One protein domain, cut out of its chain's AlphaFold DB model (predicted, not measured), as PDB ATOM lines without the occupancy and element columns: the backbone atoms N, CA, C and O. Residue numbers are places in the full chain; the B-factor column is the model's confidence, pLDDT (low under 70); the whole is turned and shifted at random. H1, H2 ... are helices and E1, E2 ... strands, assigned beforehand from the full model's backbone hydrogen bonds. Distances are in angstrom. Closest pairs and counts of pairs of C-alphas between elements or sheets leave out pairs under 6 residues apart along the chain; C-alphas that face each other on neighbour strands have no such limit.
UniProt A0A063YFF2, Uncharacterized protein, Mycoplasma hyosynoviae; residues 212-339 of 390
ATOM      1  N   ASP A 212     290.927 152.482 353.901       64.12
ATOM      2  CA  ASP A 212     290.215 152.683 352.636       64.12
ATOM      3  C   ASP A 212     289.446 154.017 352.603       64.12
ATOM      4  O   ASP A 212     288.996 154.452 351.541       64.12
ATOM      5  N   ILE A 213     289.309 154.695 353.751       71.00
ATOM      6  CA  ILE A 213     288.682 156.014 353.845       71.00
ATOM      7  C   ILE A 213     289.693 157.080 353.420       71.00
ATOM      8  O   ILE A 213     290.720 157.289 354.069       71.00
ATOM      9  N   CYS A 214     289.379 157.811 352.352       71.69
ATOM     10  CA  CYS A 214     290.188 158.943 351.918       71.69
ATOM     11  C   CYS A 214     290.006 160.124 352.876       71.69
ATOM     12  O   CYS A 214     288.888 160.610 353.075       71.69
ATOM     13  N   ILE A 215     291.126 160.611 353.402       73.06
ATOM     14  CA  ILE A 215     291.219 161.721 354.352       73.06
ATOM     15  C   ILE A 215     292.150 162.820 353.821       73.06
ATOM     16  O   ILE A 215     293.080 162.539 353.063       73.06
ATOM     17  N   GLY A 216     291.909 164.068 354.226       62.03
ATOM     18  CA  GLY A 216     292.794 165.204 353.978       62.03
ATOM     19  C   GLY A 216     294.135 165.032 354.691       62.03
ATOM     20  O   GLY A 216     294.177 164.616 355.848       62.03
ATOM     21  N   GLU A 217     295.233 165.344 353.995       55.28
ATOM     22  CA  GLU A 217     296.598 165.044 354.462       55.28
ATOM     23  C   GLU A 217     296.982 165.779 355.752       55.28
ATOM     24  O   GLU A 217     297.723 165.229 356.559       55.28
ATOM     25  N   SER A 218     296.459 166.989 355.966       58.19
ATOM     26  CA  SER A 218     296.832 167.855 357.091       58.19
ATOM     27  C   SER A 218     295.838 167.859 358.252       58.19
ATOM     28  O   SER A 218     296.183 168.287 359.352       58.19
ATOM     29  N   ASP A 219     294.586 167.469 358.013       67.31
ATOM     30  CA  ASP A 219     293.492 167.710 358.959       67.31
ATOM     31  C   ASP A 219     292.521 166.538 359.123       67.31
ATOM     32  O   ASP A 219     291.581 166.655 359.901       67.31
ATOM     33  N   TYR A 220     292.741 165.407 358.443       73.50
ATOM     34  CA  TYR A 220     291.879 164.220 358.514       73.50
ATOM     35  C   TYR A 220     290.429 164.462 358.066       73.50
ATOM     36  O   TYR A 220     289.523 163.701 358.427       73.50
ATOM     37  N   SER A 221     290.197 165.514 357.278       80.00
ATOM     38  CA  SER A 221     288.889 165.828 356.702       80.00
ATOM     39  C   SER A 221     288.451 164.758 355.701       80.00
ATOM     40  O   SER A 221     289.237 164.259 354.899       80.00
ATOM     41  N   ILE A 222     287.176 164.390 355.729       82.75
ATOM     42  CA  ILE A 222     286.576 163.418 354.818       82.75
ATOM     43  C   ILE A 222     285.701 164.178 353.828       82.75
ATOM     44  O   ILE A 222     284.671 164.751 354.187       82.75
ATOM     45  N   TYR A 223     286.076 164.107 352.555       83.00
ATOM     46  CA  TYR A 223     285.255 164.589 351.449       83.00
ATOM     47  C   TYR A 223     284.671 163.390 350.710       83.00
ATOM     48  O   TYR A 223     285.415 162.557 350.185       83.00
ATOM     49  N   TYR A 224     283.341 163.289 350.664       83.44
ATOM     50  CA  TYR A 224     282.659 162.144 350.050       83.44
ATOM     51  C   TYR A 224     283.005 161.986 348.560       83.44
ATOM     52  O   TYR A 224     283.117 160.865 348.076       83.44
ATOM     53  N   ASP A 225     283.248 163.082 347.836       81.38
ATOM     54  CA  ASP A 225     283.613 163.024 346.416       81.38
ATOM     55  C   ASP A 225     285.035 162.524 346.150       81.38
ATOM     56  O   ASP A 225     285.299 162.050 345.045       81.38
ATOM     57  N   ASN A 226     285.908 162.562 347.160       80.81
ATOM     58  CA  ASN A 226     287.316 162.179 347.054       80.81
ATOM     59  C   ASN A 226     287.574 160.715 347.453       80.81
ATOM     60  O   ASN A 226     288.724 160.281 347.488       80.81
ATOM     61  N   GLN A 227     286.530 159.953 347.793       79.81
ATOM     62  CA  GLN A 227     286.670 158.541 348.150       79.81
ATOM     63  C   GLN A 227     286.975 157.700 346.902       79.81
ATOM     64  O   GLN A 227     286.276 157.816 345.895       79.81
ATOM     65  N   TYR A 228     287.991 156.834 346.973       75.62
ATOM     66  CA  TYR A 228     288.302 155.894 345.885       75.62
ATOM     67  C   TYR A 228     287.295 154.741 345.805       75.62
ATOM     68  O   TYR A 228     287.030 154.217 344.724       75.62
ATOM     69  N   ASP A 229     286.718 154.359 346.945       75.88
ATOM     70  CA  ASP A 229     285.677 153.343 347.030       75.88
ATOM     71  C   ASP A 229     284.284 153.996 347.017       75.88
ATOM     72  O   ASP A 229     283.910 154.780 347.898       75.88
ATOM     73  N   ASN A 230     283.488 153.629 346.009       84.19
ATOM     74  CA  ASN A 230     282.125 154.123 345.819       84.19
ATOM     75  C   ASN A 230     281.194 153.818 347.004       84.19
ATOM     76  O   ASN A 230     280.239 154.563 347.227       84.19
ATOM     77  N   ARG A 231     281.457 152.761 347.781       89.44
ATOM     78  CA  ARG A 231     280.665 152.420 348.970       89.44
ATOM     79  C   ARG A 231     280.780 153.517 350.027       89.44
ATOM     80  O   ARG A 231     279.764 153.998 350.528       89.44
ATOM     81  N   TYR A 232     282.004 153.970 350.308       86.56
ATOM     82  CA  TYR A 232     282.261 155.077 351.233       86.56
ATOM     83  C   TYR A 232     281.727 156.405 350.694       86.56
ATOM     84  O   TYR A 232     281.136 157.172 351.453       86.56
ATOM     85  N   LYS A 233     281.863 156.660 349.385       89.38
ATOM     86  CA  LYS A 233     281.290 157.849 348.736       89.38
ATOM     87  C   LYS A 233     279.786 157.973 348.982       89.38
ATOM     88  O   LYS A 233     279.326 158.998 349.486       89.38
ATOM     89  N   GLU A 234     279.025 156.931 348.650       91.75
ATOM     90  CA  GLU A 234     277.568 156.928 348.823       91.75
ATOM     91  C   GLU A 234     277.169 156.977 350.301       91.75
ATOM     92  O   GLU A 234     276.262 157.729 350.668       91.75
ATOM     93  N   PHE A 235     277.890 156.255 351.167       94.38
ATOM     94  CA  PHE A 235     277.665 156.294 352.609       94.38
ATOM     95  C   PHE A 235     277.822 157.713 353.173       94.38
ATOM     96  O   PHE A 235     276.875 158.253 353.748       94.38
ATOM     97  N   PHE A 236     278.973 158.363 352.970       94.31
ATOM     98  CA  PHE A 236     279.224 159.696 353.525       94.31
ATOM     99  C   PHE A 236     278.293 160.754 352.936       94.31
ATOM    100  O   PHE A 236     277.786 161.599 353.672       94.31
ATOM    101  N   LYS A 237     277.989 160.675 351.636       94.00
ATOM    102  CA  LYS A 237     277.003 161.554 350.998       94.00
ATOM    103  C   LYS A 237     275.626 161.425 351.656       94.00
ATOM    104  O   LYS A 237     274.975 162.436 351.931       94.00
ATOM    105  N   LYS A 238     275.176 160.197 351.933       94.94
ATOM    106  CA  LYS A 238     273.893 159.954 352.602       94.94
ATOM    107  C   LYS A 238     273.911 160.451 354.047       94.94
ATOM    108  O   LYS A 238     272.978 161.146 354.439       94.94
ATOM    109  N   ILE A 239     274.963 160.155 354.810       95.94
ATOM    110  CA  ILE A 239     275.099 160.583 356.210       95.94
ATOM    111  C   ILE A 239     275.111 162.106 356.343       95.94
ATOM    112  O   ILE A 239     274.400 162.635 357.195       95.94
ATOM    113  N   MET A 240     275.837 162.819 355.479       95.31
ATOM    114  CA  MET A 240     275.850 164.285 355.504       95.31
ATOM    115  C   MET A 240     274.458 164.865 355.229       95.31
ATOM    116  O   MET A 240     273.999 165.727 355.974       95.31
ATOM    117  N   LYS A 241     273.726 164.316 354.251       94.12
ATOM    118  CA  LYS A 241     272.339 164.723 353.984       94.12
ATOM    119  C   LYS A 241     271.404 164.433 355.164       94.12
ATOM    120  O   LYS A 241     270.516 165.229 355.464       94.12
ATOM    121  N   VAL A 242     271.581 163.294 355.840       95.50
ATOM    122  CA  VAL A 242     270.813 162.954 357.051       95.50
ATOM    123  C   VAL A 242     271.110 163.947 358.174       95.50
ATOM    124  O   VAL A 242     270.171 164.446 358.788       95.50
ATOM    125  N   TYR A 243     272.381 164.283 358.400       95.25
ATOM    126  CA  TYR A 243     272.805 165.266 359.396       95.25
ATOM    127  C   TYR A 243     272.236 166.670 359.125       95.25
ATOM    128  O   TYR A 243     271.680 167.297 360.028       95.25
ATOM    129  N   GLU A 244     272.308 167.153 357.883       92.75
ATOM    130  CA  GLU A 244     271.738 168.445 357.477       92.75
ATOM    131  C   GLU A 244     270.229 168.503 357.742       92.75
ATOM    132  O   GLU A 244     269.733 169.431 358.386       92.75
ATOM    133  N   ASN A 245     269.506 167.469 357.311       93.25
ATOM    134  CA  ASN A 245     268.060 167.377 357.473       93.25
ATOM    135  C   ASN A 245     267.646 167.235 358.947       93.25
ATOM    136  O   ASN A 245     266.681 167.864 359.379       93.25
ATOM    137  N   GLN A 246     268.399 166.474 359.746       94.25
ATOM    138  CA  GLN A 246     268.218 166.395 361.196       94.25
ATOM    139  C   GLN A 246     268.312 167.785 361.838       94.25
ATOM    140  O   GLN A 246     267.420 168.175 362.591       94.25
ATOM    141  N   ASN A 247     269.363 168.548 361.528       92.31
ATOM    142  CA  ASN A 247     269.565 169.883 362.094       92.31
ATOM    143  C   ASN A 247     268.504 170.879 361.620       92.31
ATOM    144  O   ASN A 247     268.088 171.758 362.377       92.31
ATOM    145  N   LEU A 248     268.016 170.722 360.390       91.31
ATOM    146  CA  LEU A 248     266.910 171.515 359.876       91.31
ATOM    147  C   LEU A 248     265.623 171.267 360.681       91.31
ATOM    148  O   LEU A 248     264.975 172.224 361.107       91.31
ATOM    149  N   ILE A 249     265.298 169.999 360.962       91.81
ATOM    150  CA  ILE A 249     264.144 169.634 361.797       91.81
ATOM    151  C   ILE A 249     264.336 170.163 363.225       91.81
ATOM    152  O   ILE A 249     263.435 170.797 363.772       91.81
ATOM    153  N   MET A 250     265.511 169.941 363.824       90.50
ATOM    154  CA  MET A 250     265.811 170.366 365.198       90.50
ATOM    155  C   MET A 250     265.808 171.885 365.380       90.50
ATOM    156  O   MET A 250     265.421 172.367 366.440       90.50
ATOM    157  N   SER A 251     266.214 172.643 364.361       90.00
ATOM    158  CA  SER A 251     266.159 174.111 364.384       90.00
ATOM    159  C   SER A 251     264.755 174.667 364.137       90.00
ATOM    160  O   SER A 251     264.574 175.884 364.144       90.00
ATOM    161  N   GLY A 252     263.761 173.807 363.888       87.69
ATOM    162  CA  GLY A 252     262.409 174.232 363.543       87.69
ATOM    163  C   GLY A 252     262.366 175.056 362.257       87.69
ATOM    164  O   GLY A 252     261.515 175.933 362.132       87.69
ATOM    165  N   PHE A 253     263.279 174.785 361.315       88.50
ATOM    166  CA  PHE A 253     263.428 175.522 360.055       88.50
ATOM    167  C   PHE A 253     263.779 177.009 360.230       88.50
ATOM    168  O   PHE A 253     263.377 177.855 359.427       88.50
ATOM    169  N   ALA A 254     264.538 177.348 361.276       85.88
ATOM    170  CA  ALA A 254     264.998 178.715 361.494       85.88
ATOM    171  C   ALA A 254     265.747 179.262 360.263       85.88
ATOM    172  O   ALA A 254     266.591 178.583 359.677       85.88
ATOM    173  N   ASN A 255     265.452 180.510 359.888       83.38
ATOM    174  CA  ASN A 255     266.056 181.218 358.749       83.38
ATOM    175  C   ASN A 255     265.829 180.567 357.370       83.38
ATOM    176  O   ASN A 255     266.585 180.840 356.439       83.38
ATOM    177  N   LYS A 256     264.791 179.734 357.222       88.81
ATOM    178  CA  LYS A 256     264.378 179.164 355.935       88.81
ATOM    179  C   LYS A 256     263.125 179.822 355.384       88.81
ATOM    180  O   LYS A 256     262.241 180.254 356.123       88.81
ATOM    181  N   THR A 257     263.064 179.911 354.062       88.75
ATOM    182  CA  THR A 257     261.893 180.414 353.340       88.75
ATOM    183  C   THR A 257     260.752 179.395 353.379       88.75
ATOM    184  O   THR A 257     260.972 178.200 353.567       88.75
ATOM    185  N   LYS A 258     259.507 179.848 353.179       86.31
ATOM    186  CA  LYS A 258     258.343 178.943 353.123       86.31
ATOM    187  C   LYS A 258     258.475 177.897 352.012       86.31
ATOM    188  O   LYS A 258     258.109 176.750 352.228       86.31
ATOM    189  N   GLU A 259     259.034 178.290 350.872       89.44
ATOM    190  CA  GLU A 259     259.267 177.415 349.719       89.44
ATOM    191  C   GLU A 259     260.248 176.283 350.064       89.44
ATOM    192  O   GLU A 259     259.938 175.117 349.830       89.44
ATOM    193  N   GLU A 260     261.374 176.594 350.719       84.75
ATOM    194  CA  GLU A 260     262.336 175.582 351.189       84.75
ATOM    195  C   GLU A 260     261.718 174.622 352.219       84.75
ATOM    196  O   GLU A 260     262.004 173.422 352.218       84.75
ATOM    197  N   VAL A 261     260.851 175.130 353.105       86.50
ATOM    198  CA  VAL A 261     260.148 174.298 354.094       86.50
ATOM    199  C   VAL A 261     259.148 173.368 353.412       86.50
ATOM    200  O   VAL A 261     259.100 172.182 353.739       86.50
ATOM    201  N   GLU A 262     258.362 173.868 352.461       87.62
ATOM    202  CA  GLU A 262     257.415 173.054 351.692       87.62
ATOM    203  C   GLU A 262     258.125 171.990 350.852       87.62
ATOM    204  O   GLU A 262     257.649 170.857 350.761       87.62
ATOM    205  N   GLU A 263     259.286 172.311 350.281       87.69
ATOM    206  CA  GLU A 263     260.105 171.350 349.548       87.69
ATOM    207  C   GLU A 263     260.640 170.244 350.464       87.69
ATOM    208  O   GLU A 263     260.495 169.061 350.149       87.69
ATOM    209  N   PHE A 264     261.156 170.596 351.645       87.62
ATOM    210  CA  PHE A 264     261.574 169.607 352.638       87.62
ATOM    211  C   PHE A 264     260.406 168.747 353.137       87.62
ATOM    212  O   PHE A 264     260.550 167.535 353.302       87.62
ATOM    213  N   LYS A 265     259.224 169.335 353.354       87.44
ATOM    214  CA  LYS A 265     258.041 168.611 353.846       87.44
ATOM    215  C   LYS A 265     257.542 167.531 352.879       87.44
ATOM    216  O   LYS A 265     256.846 166.619 353.325       87.44
ATOM    217  N   LYS A 266     257.937 167.572 351.596       88.94
ATOM    218  CA  LYS A 266     257.733 166.466 350.637       88.94
ATOM    219  C   LYS A 266     258.615 165.250 350.938       88.94
ATOM    220  O   LYS A 266     258.248 164.140 350.573       88.94
ATOM    221  N   ILE A 267     259.762 165.460 351.583       83.88
ATOM    222  CA  ILE A 267     260.698 164.412 352.011       83.88
ATOM    223  C   ILE A 267     260.241 163.830 353.352       83.88
ATOM    224  O   ILE A 267     260.165 162.615 353.504       83.88
ATOM    225  N   TYR A 268     259.909 164.690 354.320       88.38
ATOM    226  CA  TYR A 268     259.442 164.272 355.641       88.38
ATOM    227  C   TYR A 268     258.458 165.280 356.238       88.38
ATOM    228  O   TYR A 268     258.802 166.432 356.504       88.38
ATOM    229  N   SER A 269     257.224 164.840 356.488       85.19
ATOM    230  CA  SER A 269     256.150 165.694 357.007       85.19
ATOM    231  C   SER A 269     256.160 165.846 358.532       85.19
ATOM    232  O   SER A 269     255.551 166.789 359.051       85.19
ATOM    233  N   GLY A 270     256.882 164.981 359.251       85.06
ATOM    234  CA  GLY A 270     256.970 164.999 360.709       85.06
ATOM    235  C   GLY A 270     257.792 166.161 361.275       85.06
ATOM    236  O   GLY A 270     258.308 167.024 360.555       85.06
ATOM    237  N   THR A 271     257.878 166.203 362.603       83.69
ATOM    238  CA  THR A 271     258.632 167.210 363.374       83.69
ATOM    239  C   THR A 271     259.661 166.588 364.316       83.69
ATOM    240  O   THR A 271     260.463 167.307 364.905       83.69
ATOM    241  N   ASN A 272     259.672 165.259 364.452       90.81
ATOM    242  CA  ASN A 272     260.645 164.548 365.265       90.81
ATOM    243  C   ASN A 272     261.881 164.208 364.419       90.81
ATOM    244  O   ASN A 272     261.784 163.458 363.445       90.81
ATOM    245  N   ALA A 273     263.033 164.769 364.789       92.00
ATOM    246  CA  ALA A 273     264.297 164.533 364.096       92.00
ATOM    247  C   ALA A 273     264.805 163.093 364.276       92.00
ATOM    248  O   ALA A 273     265.363 162.529 363.345       92.00
ATOM    249  N   GLU A 274     264.581 162.481 365.439       93.06
ATOM    250  CA  GLU A 274     265.038 161.114 365.719       93.06
ATOM    251  C   GLU A 274     264.280 160.081 364.878       93.06
ATOM    252  O   GLU A 274     264.884 159.158 364.340       93.06
ATOM    253  N   GLU A 275     262.968 160.264 364.698       93.06
ATOM    254  CA  GLU A 275     262.155 159.421 363.808       93.06
ATOM    255  C   GLU A 275     262.643 159.492 362.358       93.06
ATOM    256  O   GLU A 275     262.812 158.456 361.716       93.06
ATOM    257  N   TYR A 276     262.929 160.704 361.869       95.25
ATOM    258  CA  TYR A 276     263.492 160.907 360.535       95.25
ATOM    259  C   TYR A 276     264.842 160.195 360.375       95.25
ATOM    260  O   TYR A 276     265.042 159.450 359.416       95.25
ATOM    261  N   VAL A 277     265.759 160.387 361.328       95.81
ATOM    262  CA  VAL A 277     267.093 159.774 361.273       95.81
ATOM    263  C   VAL A 277     266.990 158.250 361.357       95.81
ATOM    264  O   VAL A 277     267.608 157.566 360.551       95.81
ATOM    265  N   ASN A 278     266.176 157.699 362.263       93.56
ATOM    266  CA  ASN A 278     265.962 156.251 362.368       93.56
ATOM    267  C   ASN A 278     265.442 155.654 361.050       93.56
ATOM    268  O   ASN A 278     265.930 154.612 360.613       93.56
ATOM    269  N   TYR A 279     264.483 156.318 360.401       94.31
ATOM    270  CA  TYR A 279     263.951 155.882 359.111       94.31
ATOM    271  C   TYR A 279     265.031 155.874 358.020       94.31
ATOM    272  O   TYR A 279     265.245 154.855 357.361       94.31
ATOM    273  N   GLU A 280     265.764 156.978 357.864       95.31
ATOM    274  CA  GLU A 280     266.812 157.095 356.846       95.31
ATOM    275  C   GLU A 280     267.981 156.132 357.079       95.31
ATOM    276  O   GLU A 280     268.527 155.584 356.121       95.31
ATOM    277  N   LEU A 281     268.353 155.887 358.339       95.31
ATOM    278  CA  LEU A 281     269.392 154.920 358.684       95.31
ATOM    279  C   LEU A 281     268.938 153.477 358.437       95.31
ATOM    280  O   LEU A 281     269.733 152.682 357.944       95.31
ATOM    281  N   SER A 282     267.666 153.144 358.681       92.81
ATOM    282  CA  SER A 282     267.111 151.834 358.310       92.81
ATOM    283  C   SER A 282     267.140 151.625 356.795       92.81
ATOM    284  O   SER A 282     267.551 150.566 356.326       92.81
ATOM    285  N   LEU A 283     266.771 152.648 356.016       92.94
ATOM    286  CA  LEU A 283     266.874 152.598 354.557       92.94
ATOM    287  C   LEU A 283     268.320 152.448 354.088       92.94
ATOM    288  O   LEU A 283     268.576 151.686 353.157       92.94
ATOM    289  N   LEU A 284     269.261 153.162 354.709       92.25
ATOM    290  CA  LEU A 284     270.681 153.026 354.403       92.25
ATOM    291  C   LEU A 284     271.163 151.605 354.713       92.25
ATOM    292  O   LEU A 284     271.833 151.003 353.886       92.25
ATOM    293  N   ARG A 285     270.759 151.032 355.846       90.69
ATOM    294  CA  ARG A 285     271.099 149.661 356.246       90.69
ATOM    295  C   ARG A 285     270.599 148.596 355.269       90.69
ATOM    296  O   ARG A 285     271.289 147.604 355.055       90.69
ATOM    297  N   ASP A 286     269.422 148.790 354.679       89.00
ATOM    298  CA  ASP A 286     268.834 147.818 353.752       89.00
ATOM    299  C   ASP A 286     269.263 148.010 352.288       89.00
ATOM    300  O   ASP A 286     269.200 147.053 351.519       89.00
ATOM    301  N   ASN A 287     269.716 149.210 351.902       88.19
ATOM    302  CA  ASN A 287     270.049 149.548 350.508       88.19
ATOM    303  C   ASN A 287     271.530 149.898 350.273       88.19
ATOM    304  O   ASN A 287     271.894 150.298 349.165       88.19
ATOM    305  N   SER A 288     272.382 149.809 351.295       88.38
ATOM    306  CA  SER A 288     273.814 150.090 351.166       88.38
ATOM    307  C   SER A 288     274.529 149.051 350.303       88.38
ATOM    308  O   SER A 288     274.130 147.893 350.214       88.38
ATOM    309  N   LEU A 289     275.645 149.477 349.711       86.94
ATOM    310  CA  LEU A 289     276.612 148.595 349.057       86.94
ATOM    311  C   LEU A 289     277.537 147.875 350.056       86.94
ATOM    312  O   LEU A 289     278.291 146.988 349.663       86.94
ATOM    313  N   PHE A 290     277.529 148.294 351.321       86.19
ATOM    314  CA  PHE A 290     278.170 147.584 352.425       86.19
ATOM    315  C   PHE A 290     277.235 146.515 352.993       86.19
ATOM    316  O   PHE A 290     276.014 146.680 352.988       86.19
ATOM    317  N   ASP A 291     277.817 145.469 353.571       86.06
ATOM    318  CA  ASP A 291     277.069 144.476 354.336       86.06
ATOM    319  C   ASP A 291     276.418 145.117 355.570       86.06
ATOM    320  O   ASP A 291     276.909 146.109 356.116       86.06
ATOM    321  N   LYS A 292     275.318 144.537 356.068       84.25
ATOM    322  CA  LYS A 292     274.558 145.132 357.184       84.25
ATOM    323  C   LYS A 292     275.421 145.402 358.417       84.25
ATOM    324  O   LYS A 292     275.325 146.477 358.996       84.25
ATOM    325  N   ASP A 293     276.302 144.468 358.766       79.81
ATOM    326  CA  ASP A 293     277.196 144.620 359.918       79.81
ATOM    327  C   ASP A 293     278.234 145.743 359.714       79.81
ATOM    328  O   ASP A 293     278.599 146.428 360.670       79.81
ATOM    329  N   GLN A 294     278.682 145.975 358.473       83.25
ATOM    330  CA  GLN A 294     279.563 147.093 358.112       83.25
ATOM    331  C   GLN A 294     278.826 148.435 358.209       83.25
ATOM    332  O   GLN A 294     279.372 149.407 358.730       83.25
ATOM    333  N   VAL A 295     277.578 148.499 357.736       90.38
ATOM    334  CA  VAL A 295     276.754 149.714 357.835       90.38
ATOM    335  C   VAL A 295     276.452 150.052 359.288       90.38
ATOM    336  O   VAL A 295     276.629 151.199 359.688       90.38
ATOM    337  N   ASP A 296     276.054 149.060 360.085       87.25
ATOM    338  CA  ASP A 296     275.778 149.231 361.512       87.25
ATOM    339  C   ASP A 296     277.006 149.797 362.234       87.25
ATOM    340  O   ASP A 296     276.900 150.716 363.047       87.25
ATOM    341  N   LEU A 297     278.194 149.312 361.874       83.81
ATOM    342  CA  LEU A 297     279.450 149.808 362.408       83.81
ATOM    343  C   LEU A 297     279.731 151.268 362.037       83.81
ATOM    344  O   LEU A 297     280.072 152.070 362.909       83.81
ATOM    345  N   LEU A 298     279.568 151.632 360.764       91.12
ATOM    346  CA  LEU A 298     279.759 153.011 360.315       91.12
ATOM    347  C   LEU A 298     278.744 153.967 360.958       91.12
ATOM    348  O   LEU A 298     279.101 155.087 361.314       91.12
ATOM    349  N   ILE A 299     277.500 153.524 361.166       92.62
ATOM    350  CA  ILE A 299     276.471 154.297 361.878       92.62
ATOM    351  C   ILE A 299     276.873 154.525 363.338       92.62
ATOM    352  O   ILE A 299     276.749 155.644 363.844       92.62
ATOM    353  N   LEU A 300     277.407 153.503 364.017       87.44
ATOM    354  CA  LEU A 300     277.929 153.657 365.377       87.44
ATOM    355  C   LEU A 300     279.050 154.703 365.427       87.44
ATOM    356  O   LEU A 300     279.075 155.518 366.353       87.44
ATOM    357  N   MET A 301     279.922 154.759 364.414       89.62
ATOM    358  CA  MET A 301     280.972 155.781 364.308       89.62
ATOM    359  C   MET A 301     280.427 157.214 364.163       89.62
ATOM    360  O   MET A 301     281.147 158.155 364.482       89.62
ATOM    361  N   CYS A 302     279.169 157.402 363.751       94.19
ATOM    362  CA  CYS A 302     278.504 158.709 363.639       94.19
ATOM    363  C   CYS A 302     277.773 159.167 364.922       94.19
ATOM    364  O   CYS A 302     277.097 160.200 364.920       94.19
ATOM    365  N   SER A 303     277.885 158.420 366.028       89.88
ATOM    366  CA  SER A 303     277.090 158.648 367.252       89.88
ATOM    367  C   SER A 303     277.303 160.010 367.925       89.88
ATOM    368  O   SER A 303     276.514 160.388 368.791       89.88
ATOM    369  N   GLY A 304     278.352 160.753 367.563       90.19
ATOM    370  CA  GLY A 304     278.604 162.094 368.089       90.19
ATOM    371  C   GLY A 304     277.657 163.167 367.559       90.19
ATOM    372  O   GLY A 304     277.413 164.146 368.259       90.19
ATOM    373  N   PHE A 305     277.103 162.990 366.356       94.25
ATOM    374  CA  PHE A 305     276.346 164.043 365.667       94.25
ATOM    375  C   PHE A 305     275.004 163.590 365.076       94.25
ATOM    376  O   PHE A 305     274.214 164.437 364.658       94.25
ATOM    377  N   LEU A 306     274.717 162.287 365.050       94.44
ATOM    378  CA  LEU A 306     273.393 161.768 364.706       94.44
ATOM    379  C   LEU A 306     272.592 161.452 365.967       94.44
ATOM    380  O   LEU A 306     273.155 160.946 366.934       94.44
ATOM    381  N   LYS A 307     271.282 161.717 365.937       91.31
ATOM    382  CA  LYS A 307     270.311 161.352 366.973       91.31
ATOM    383  C   LYS A 307     269.494 160.153 366.501       91.31
ATOM    384  O   LYS A 307     268.605 160.305 365.669       91.31
ATOM    385  N   SER A 308     269.809 158.964 367.006       91.38
ATOM    386  CA  SER A 308     269.204 157.716 366.544       91.38
ATOM    387  C   SER A 308     269.348 156.581 367.548       91.38
ATOM    388  O   SER A 308     270.375 156.439 368.203       91.38
ATOM    389  N   THR A 309     268.360 155.688 367.561       84.69
ATOM    390  CA  THR A 309     268.402 154.409 368.292       84.69
ATOM    391  C   THR A 309     269.479 153.441 367.785       84.69
ATOM    392  O   THR A 309     269.886 152.552 368.528       84.69
ATOM    393  N   PHE A 310     269.976 153.626 366.557       82.19
ATOM    394  CA  PHE A 310     271.103 152.862 366.009       82.19
ATOM    395  C   PHE A 310     272.466 153.367 366.510       82.19
ATOM    396  O   PHE A 310     273.479 152.692 366.338       82.19
ATOM    397  N   CYS A 311     272.507 154.550 367.127       82.62
ATOM    398  CA  CYS A 311     273.720 155.148 367.664       82.62
ATOM    399  C   CYS A 311     273.931 154.776 369.138       82.62
ATOM    400  O   CYS A 311     273.003 154.448 369.881       82.62
ATOM    401  N   VAL A 312     275.180 154.889 369.591       71.44
ATOM    402  CA  VAL A 312     275.559 154.685 370.993       71.44
ATOM    403  C   VAL A 312     274.758 155.636 371.880       71.44
ATOM    404  O   VAL A 312     274.770 156.848 371.664       71.44
ATOM    405  N   SER A 313     274.070 155.081 372.878       71.00
ATOM    406  CA  SER A 313     273.229 155.827 373.825       71.00
ATOM    407  C   SER A 313     272.164 156.723 373.169       71.00
ATOM    408  O   SER A 313     271.789 157.739 373.747       71.00
ATOM    409  N   GLY A 314     271.675 156.370 371.976       68.88
ATOM    410  CA  GLY A 314     270.659 157.159 371.269       68.88
ATOM    411  C   GLY A 314     271.213 158.329 370.444       68.88
ATOM    412  O   GLY A 314     270.439 159.093 369.863       68.88
ATOM    413  N   GLY A 315     272.541 158.474 370.357       81.31
ATOM    414  CA  GLY A 315     273.179 159.550 369.601       81.31
ATOM    415  C   GLY A 315     273.455 160.818 370.413       81.31
ATOM    416  O   GLY A 315     273.128 160.897 371.595       81.31
ATOM    417  N   PHE A 316     274.137 161.792 369.800       82.06
ATOM    418  CA  PHE A 316     274.762 162.938 370.492       82.06
ATOM    419  C   PHE A 316     275.580 162.549 371.735       82.06
ATOM    420  O   PHE A 316     275.694 163.300 372.706       82.06
ATOM    421  N   ALA A 317     276.151 161.349 371.720       72.56
ATOM    422  CA  ALA A 317     276.869 160.808 372.857       72.56
ATOM    423  C   ALA A 317     278.346 161.177 372.760       72.56
ATOM    424  O   ALA A 317     278.913 161.200 371.676       72.56
ATOM    425  N   THR A 318     279.023 161.364 373.887       69.50
ATOM    426  CA  THR A 318     280.497 161.375 373.941       69.50
ATOM    427  C   THR A 318     281.063 159.982 374.196       69.50
ATOM    428  O   THR A 318     282.201 159.713 373.830       69.50
ATOM    429  N   LEU A 319     280.250 159.077 374.750       61.75
ATOM    430  CA  LEU A 319     280.654 157.720 375.118       61.75
ATOM    431  C   LEU A 319     281.228 156.926 373.937       61.75
ATOM    432  O   LEU A 319     282.176 156.174 374.127       61.75
ATOM    433  N   HIS A 320     280.711 157.134 372.719       66.94
ATOM    434  CA  HIS A 320     281.200 156.465 371.508       66.94
ATOM    435  C   HIS A 320     282.707 156.680 371.268       66.94
ATOM    436  O   HIS A 320     283.386 155.756 370.828       66.94
ATOM    437  N   LYS A 321     283.243 157.854 371.630       74.94
ATOM    438  CA  LYS A 321     284.669 158.198 371.496       74.94
ATOM    439  C   LYS A 321     285.570 157.295 372.332       74.94
ATOM    440  O   LYS A 321     286.703 157.037 371.952       74.94
ATOM    441  N   TYR A 322     285.033 156.801 373.446       62.81
ATOM    442  CA  TYR A 322     285.730 155.944 374.397       62.81
ATOM    443  C   TYR A 322     285.380 154.468 374.240       62.81
ATOM    444  O   TYR A 322     285.846 153.677 375.048       62.81
ATOM    445  N   ILE A 323     284.548 154.093 373.257       60.59
ATOM    446  CA  ILE A 323     284.213 152.686 372.980       60.59
ATOM    447  C   ILE A 323     284.549 152.231 371.557       60.59
ATOM    448  O   ILE A 323     284.657 151.027 371.319       60.59
ATOM    449  N   LEU A 324     284.733 153.165 370.620       69.25
ATOM    450  CA  LEU A 324     285.076 152.883 369.227       69.25
ATOM    451  C   LEU A 324     286.533 153.283 368.936       69.25
ATOM    452  O   LEU A 324     286.942 154.380 369.311       69.25
ATOM    453  N   PRO A 325     287.315 152.446 368.227       63.59
ATOM    454  CA  PRO A 325     288.713 152.740 367.902       63.59
ATOM    455  C   PRO A 325     288.870 153.973 367.004       63.59
ATOM    456  O   PRO A 325     289.842 154.712 367.135       63.59
ATOM    457  N   PHE A 326     287.906 154.201 366.116       74.94
ATOM    458  CA  PHE A 326     287.794 155.390 365.286       74.94
ATOM    459  C   PHE A 326     286.344 155.854 365.302       74.94
ATOM    460  O   PHE A 326     285.428 155.041 365.446       74.94
ATOM    461  N   TYR A 327     286.134 157.149 365.130       88.12
ATOM    462  CA  TYR A 327     284.809 157.740 365.034       88.12
ATOM    463  C   TYR A 327     284.818 158.922 364.068       88.12
ATOM    464  O   TYR A 327     285.875 159.448 363.713       88.12
ATOM    465  N   PHE A 328     283.628 159.327 363.635       91.81
ATOM    466  CA  PHE A 328     283.445 160.502 362.802       91.81
ATOM    467  C   PHE A 328     282.977 161.679 363.650       91.81
ATOM    468  O   PHE A 328     282.118 161.533 364.521       91.81
ATOM    469  N   ASP A 329     283.519 162.854 363.371       91.31
ATOM    470  CA  ASP A 329     283.139 164.101 364.028       91.31
ATOM    471  C   ASP A 329     282.817 165.170 362.983       91.31
ATOM    472  O   ASP A 329     283.334 165.112 361.869       91.31
ATOM    473  N   ILE A 330     281.977 166.146 363.330       90.19
ATOM    474  CA  ILE A 330     281.642 167.256 362.431       90.19
ATOM    475  C   ILE A 330     282.139 168.567 363.024       90.19
ATOM    476  O   ILE A 330     281.761 168.950 364.131       90.19
ATOM    477  N   GLN A 331     282.951 169.290 362.255       86.38
ATOM    478  CA  GLN A 331     283.419 170.630 362.604       86.38
ATOM    479  C   GLN A 331     283.197 171.568 361.424       86.38
ATOM    480  O   GLN A 331     283.632 171.293 360.311       86.38
ATOM    481  N   GLY A 332     282.467 172.665 361.645       81.31
ATOM    482  CA  GLY A 332     282.184 173.638 360.584       81.31
ATOM    483  C   GLY A 332     281.449 173.056 359.365       81.31
ATOM    484  O   GLY A 332     281.611 173.571 358.267       81.31
ATOM    485  N   GLY A 333     280.679 171.976 359.541       82.88
ATOM    486  CA  GLY A 333     279.992 171.273 358.448       82.88
ATOM    487  C   GLY A 333     280.867 170.287 357.665       82.88
ATOM    488  O   GLY A 333     280.376 169.658 356.733       82.88
ATOM    489  N   VAL A 334     282.134 170.118 358.048       86.69
ATOM    490  CA  VAL A 334     283.057 169.145 357.456       86.69
ATOM    491  C   VAL A 334     283.166 167.927 358.370       86.69
ATOM    492  O   VAL A 334     283.211 168.065 359.594       86.69
ATOM    493  N   LEU A 335     283.175 166.736 357.769       91.12
ATOM    494  CA  LEU A 335     283.330 165.464 358.468       91.12
ATOM    495  C   LEU A 335     284.819 165.167 358.685       91.12
ATOM    496  O   LEU A 335     285.623 165.381 357.785       91.12
ATOM    497  N   TYR A 336     285.177 164.635 359.847       86.56
ATOM    498  CA  TYR A 336     286.551 164.313 360.228       86.56
ATOM    499  C   TYR A 336     286.643 162.895 360.770       86.56
ATOM    500  O   TYR A 336     285.789 162.481 361.556       86.56
ATOM    501  N   LEU A 337     287.704 162.174 360.404       84.00
ATOM    502  CA  LEU A 337     288.076 160.929 361.074       84.00
ATOM    503  C   LEU A 337     288.870 161.252 362.342       84.00
ATOM    504  O   LEU A 337     289.848 161.995 362.288       84.00
ATOM    505  N   LYS A 338     288.475 160.681 363.482       81.56
ATOM    506  CA  LYS A 338     289.142 160.899 364.772       81.56
ATOM    507  C   LYS A 338     289.310 159.617 365.574       81.56
ATOM    508  O   LYS A 338     288.669 158.601 365.303       81.56
ATOM    509  N   SER A 339     290.177 159.687 366.579       71.19
ATOM    510  CA  SER A 339     290.401 158.629 367.559       71.19
ATOM    511  C   SER A 339     290.917 159.218 368.873       71.19
ATOM    512  O   SER A 339     291.760 160.110 368.848       71.19
TER     513      SER A 339
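This is residues 212 to 339 of the 390 residues of an uncharacterized protein of Mycoplasma hyosynoviae (UniProt A0A063YFF2). A small two-strand hairpin, E1 and E2, lies beside a helical body in which the long helix H1 runs through the middle and H3 lies side by side with it, with H4 folding back from H3 toward E1. The short helix H2 lies at the far end of the longest axis, away from the hairpin, while H5 lies near the first residue of E1. The printed part has 128 residues with five named helices followed by two named strands, in the order H1, H2, H3, H4, H5, E1, E2; the sheet E1 - E2 is antiparallel and the class is mostly helix. The whole is compact, with a radius of gyration of the C-alphas of 14.7 A and spans of 41 by 28 by 28 A.

E1, residues 327 to 331, is 13.2 A long, and E2, residues 334 to 338, is 12.6 A and ends at C-alpha 338 (289.142, 160.899, 364.772). H1, residues 230 to 250, begins at C-alpha 230 (282.125, 154.123, 345.819) and is 30.1 A long. H3, residues 273 to 287, is 21.0 A, and H4, residues 292 to 301, is 14.3 A. H2, residues 258 to 265, is 10.4 A and begins at C-alpha 258 (258.343, 178.943, 353.123). H5, residues 319 to 322, is 5.4 A.

E1 and E2 form an antiparallel hairpin, their directions at 144 degrees; N 329 and O 336 are 2.9 A apart and N 336 and O 329 2.8 A, both within hydrogen-bond range. Residues 221 to 222 pair antiparallel with residues 335 to 336 of E2. The closest C-alphas of H4 and E1, Met 301 and Tyr 327, are 4.4 A apart. H3 touches H4 with its residues 281 to 286 alone, the closest C-alphas being those of Arg 285 and Lys 292 at 5.8 A; this helical hairpin runs opposite ways at a tilt of 36 degrees, only just steep. H1 touches H3, with the C-alphas of Gln 246 and Ala 273 closest at 5.2 A, opposite ways at a shallow tilt of 16 degrees. H1 and H2 are near each other, with 5 pairs of C-alphas within 10 A. H4 and H5 are close but not clearly touching, the closest C-alphas being those of Met 301 and His 320 at 7.2 A. In H1, H2, H3 and H4 every O i to N i+4 pair is within hydrogen-bond range; H5 is too short for such a pair.

The C-alphas farthest apart, those of Lys 258 and Pro 325, are 42.7 A apart. The printed part has no cut, and the link from H4 to H5, 17 residues, is long. Mean pLDDT of the printed part is 84.7; residues 212, 216 to 219, 314, 318 to 320 and 322 to 325 are under 70.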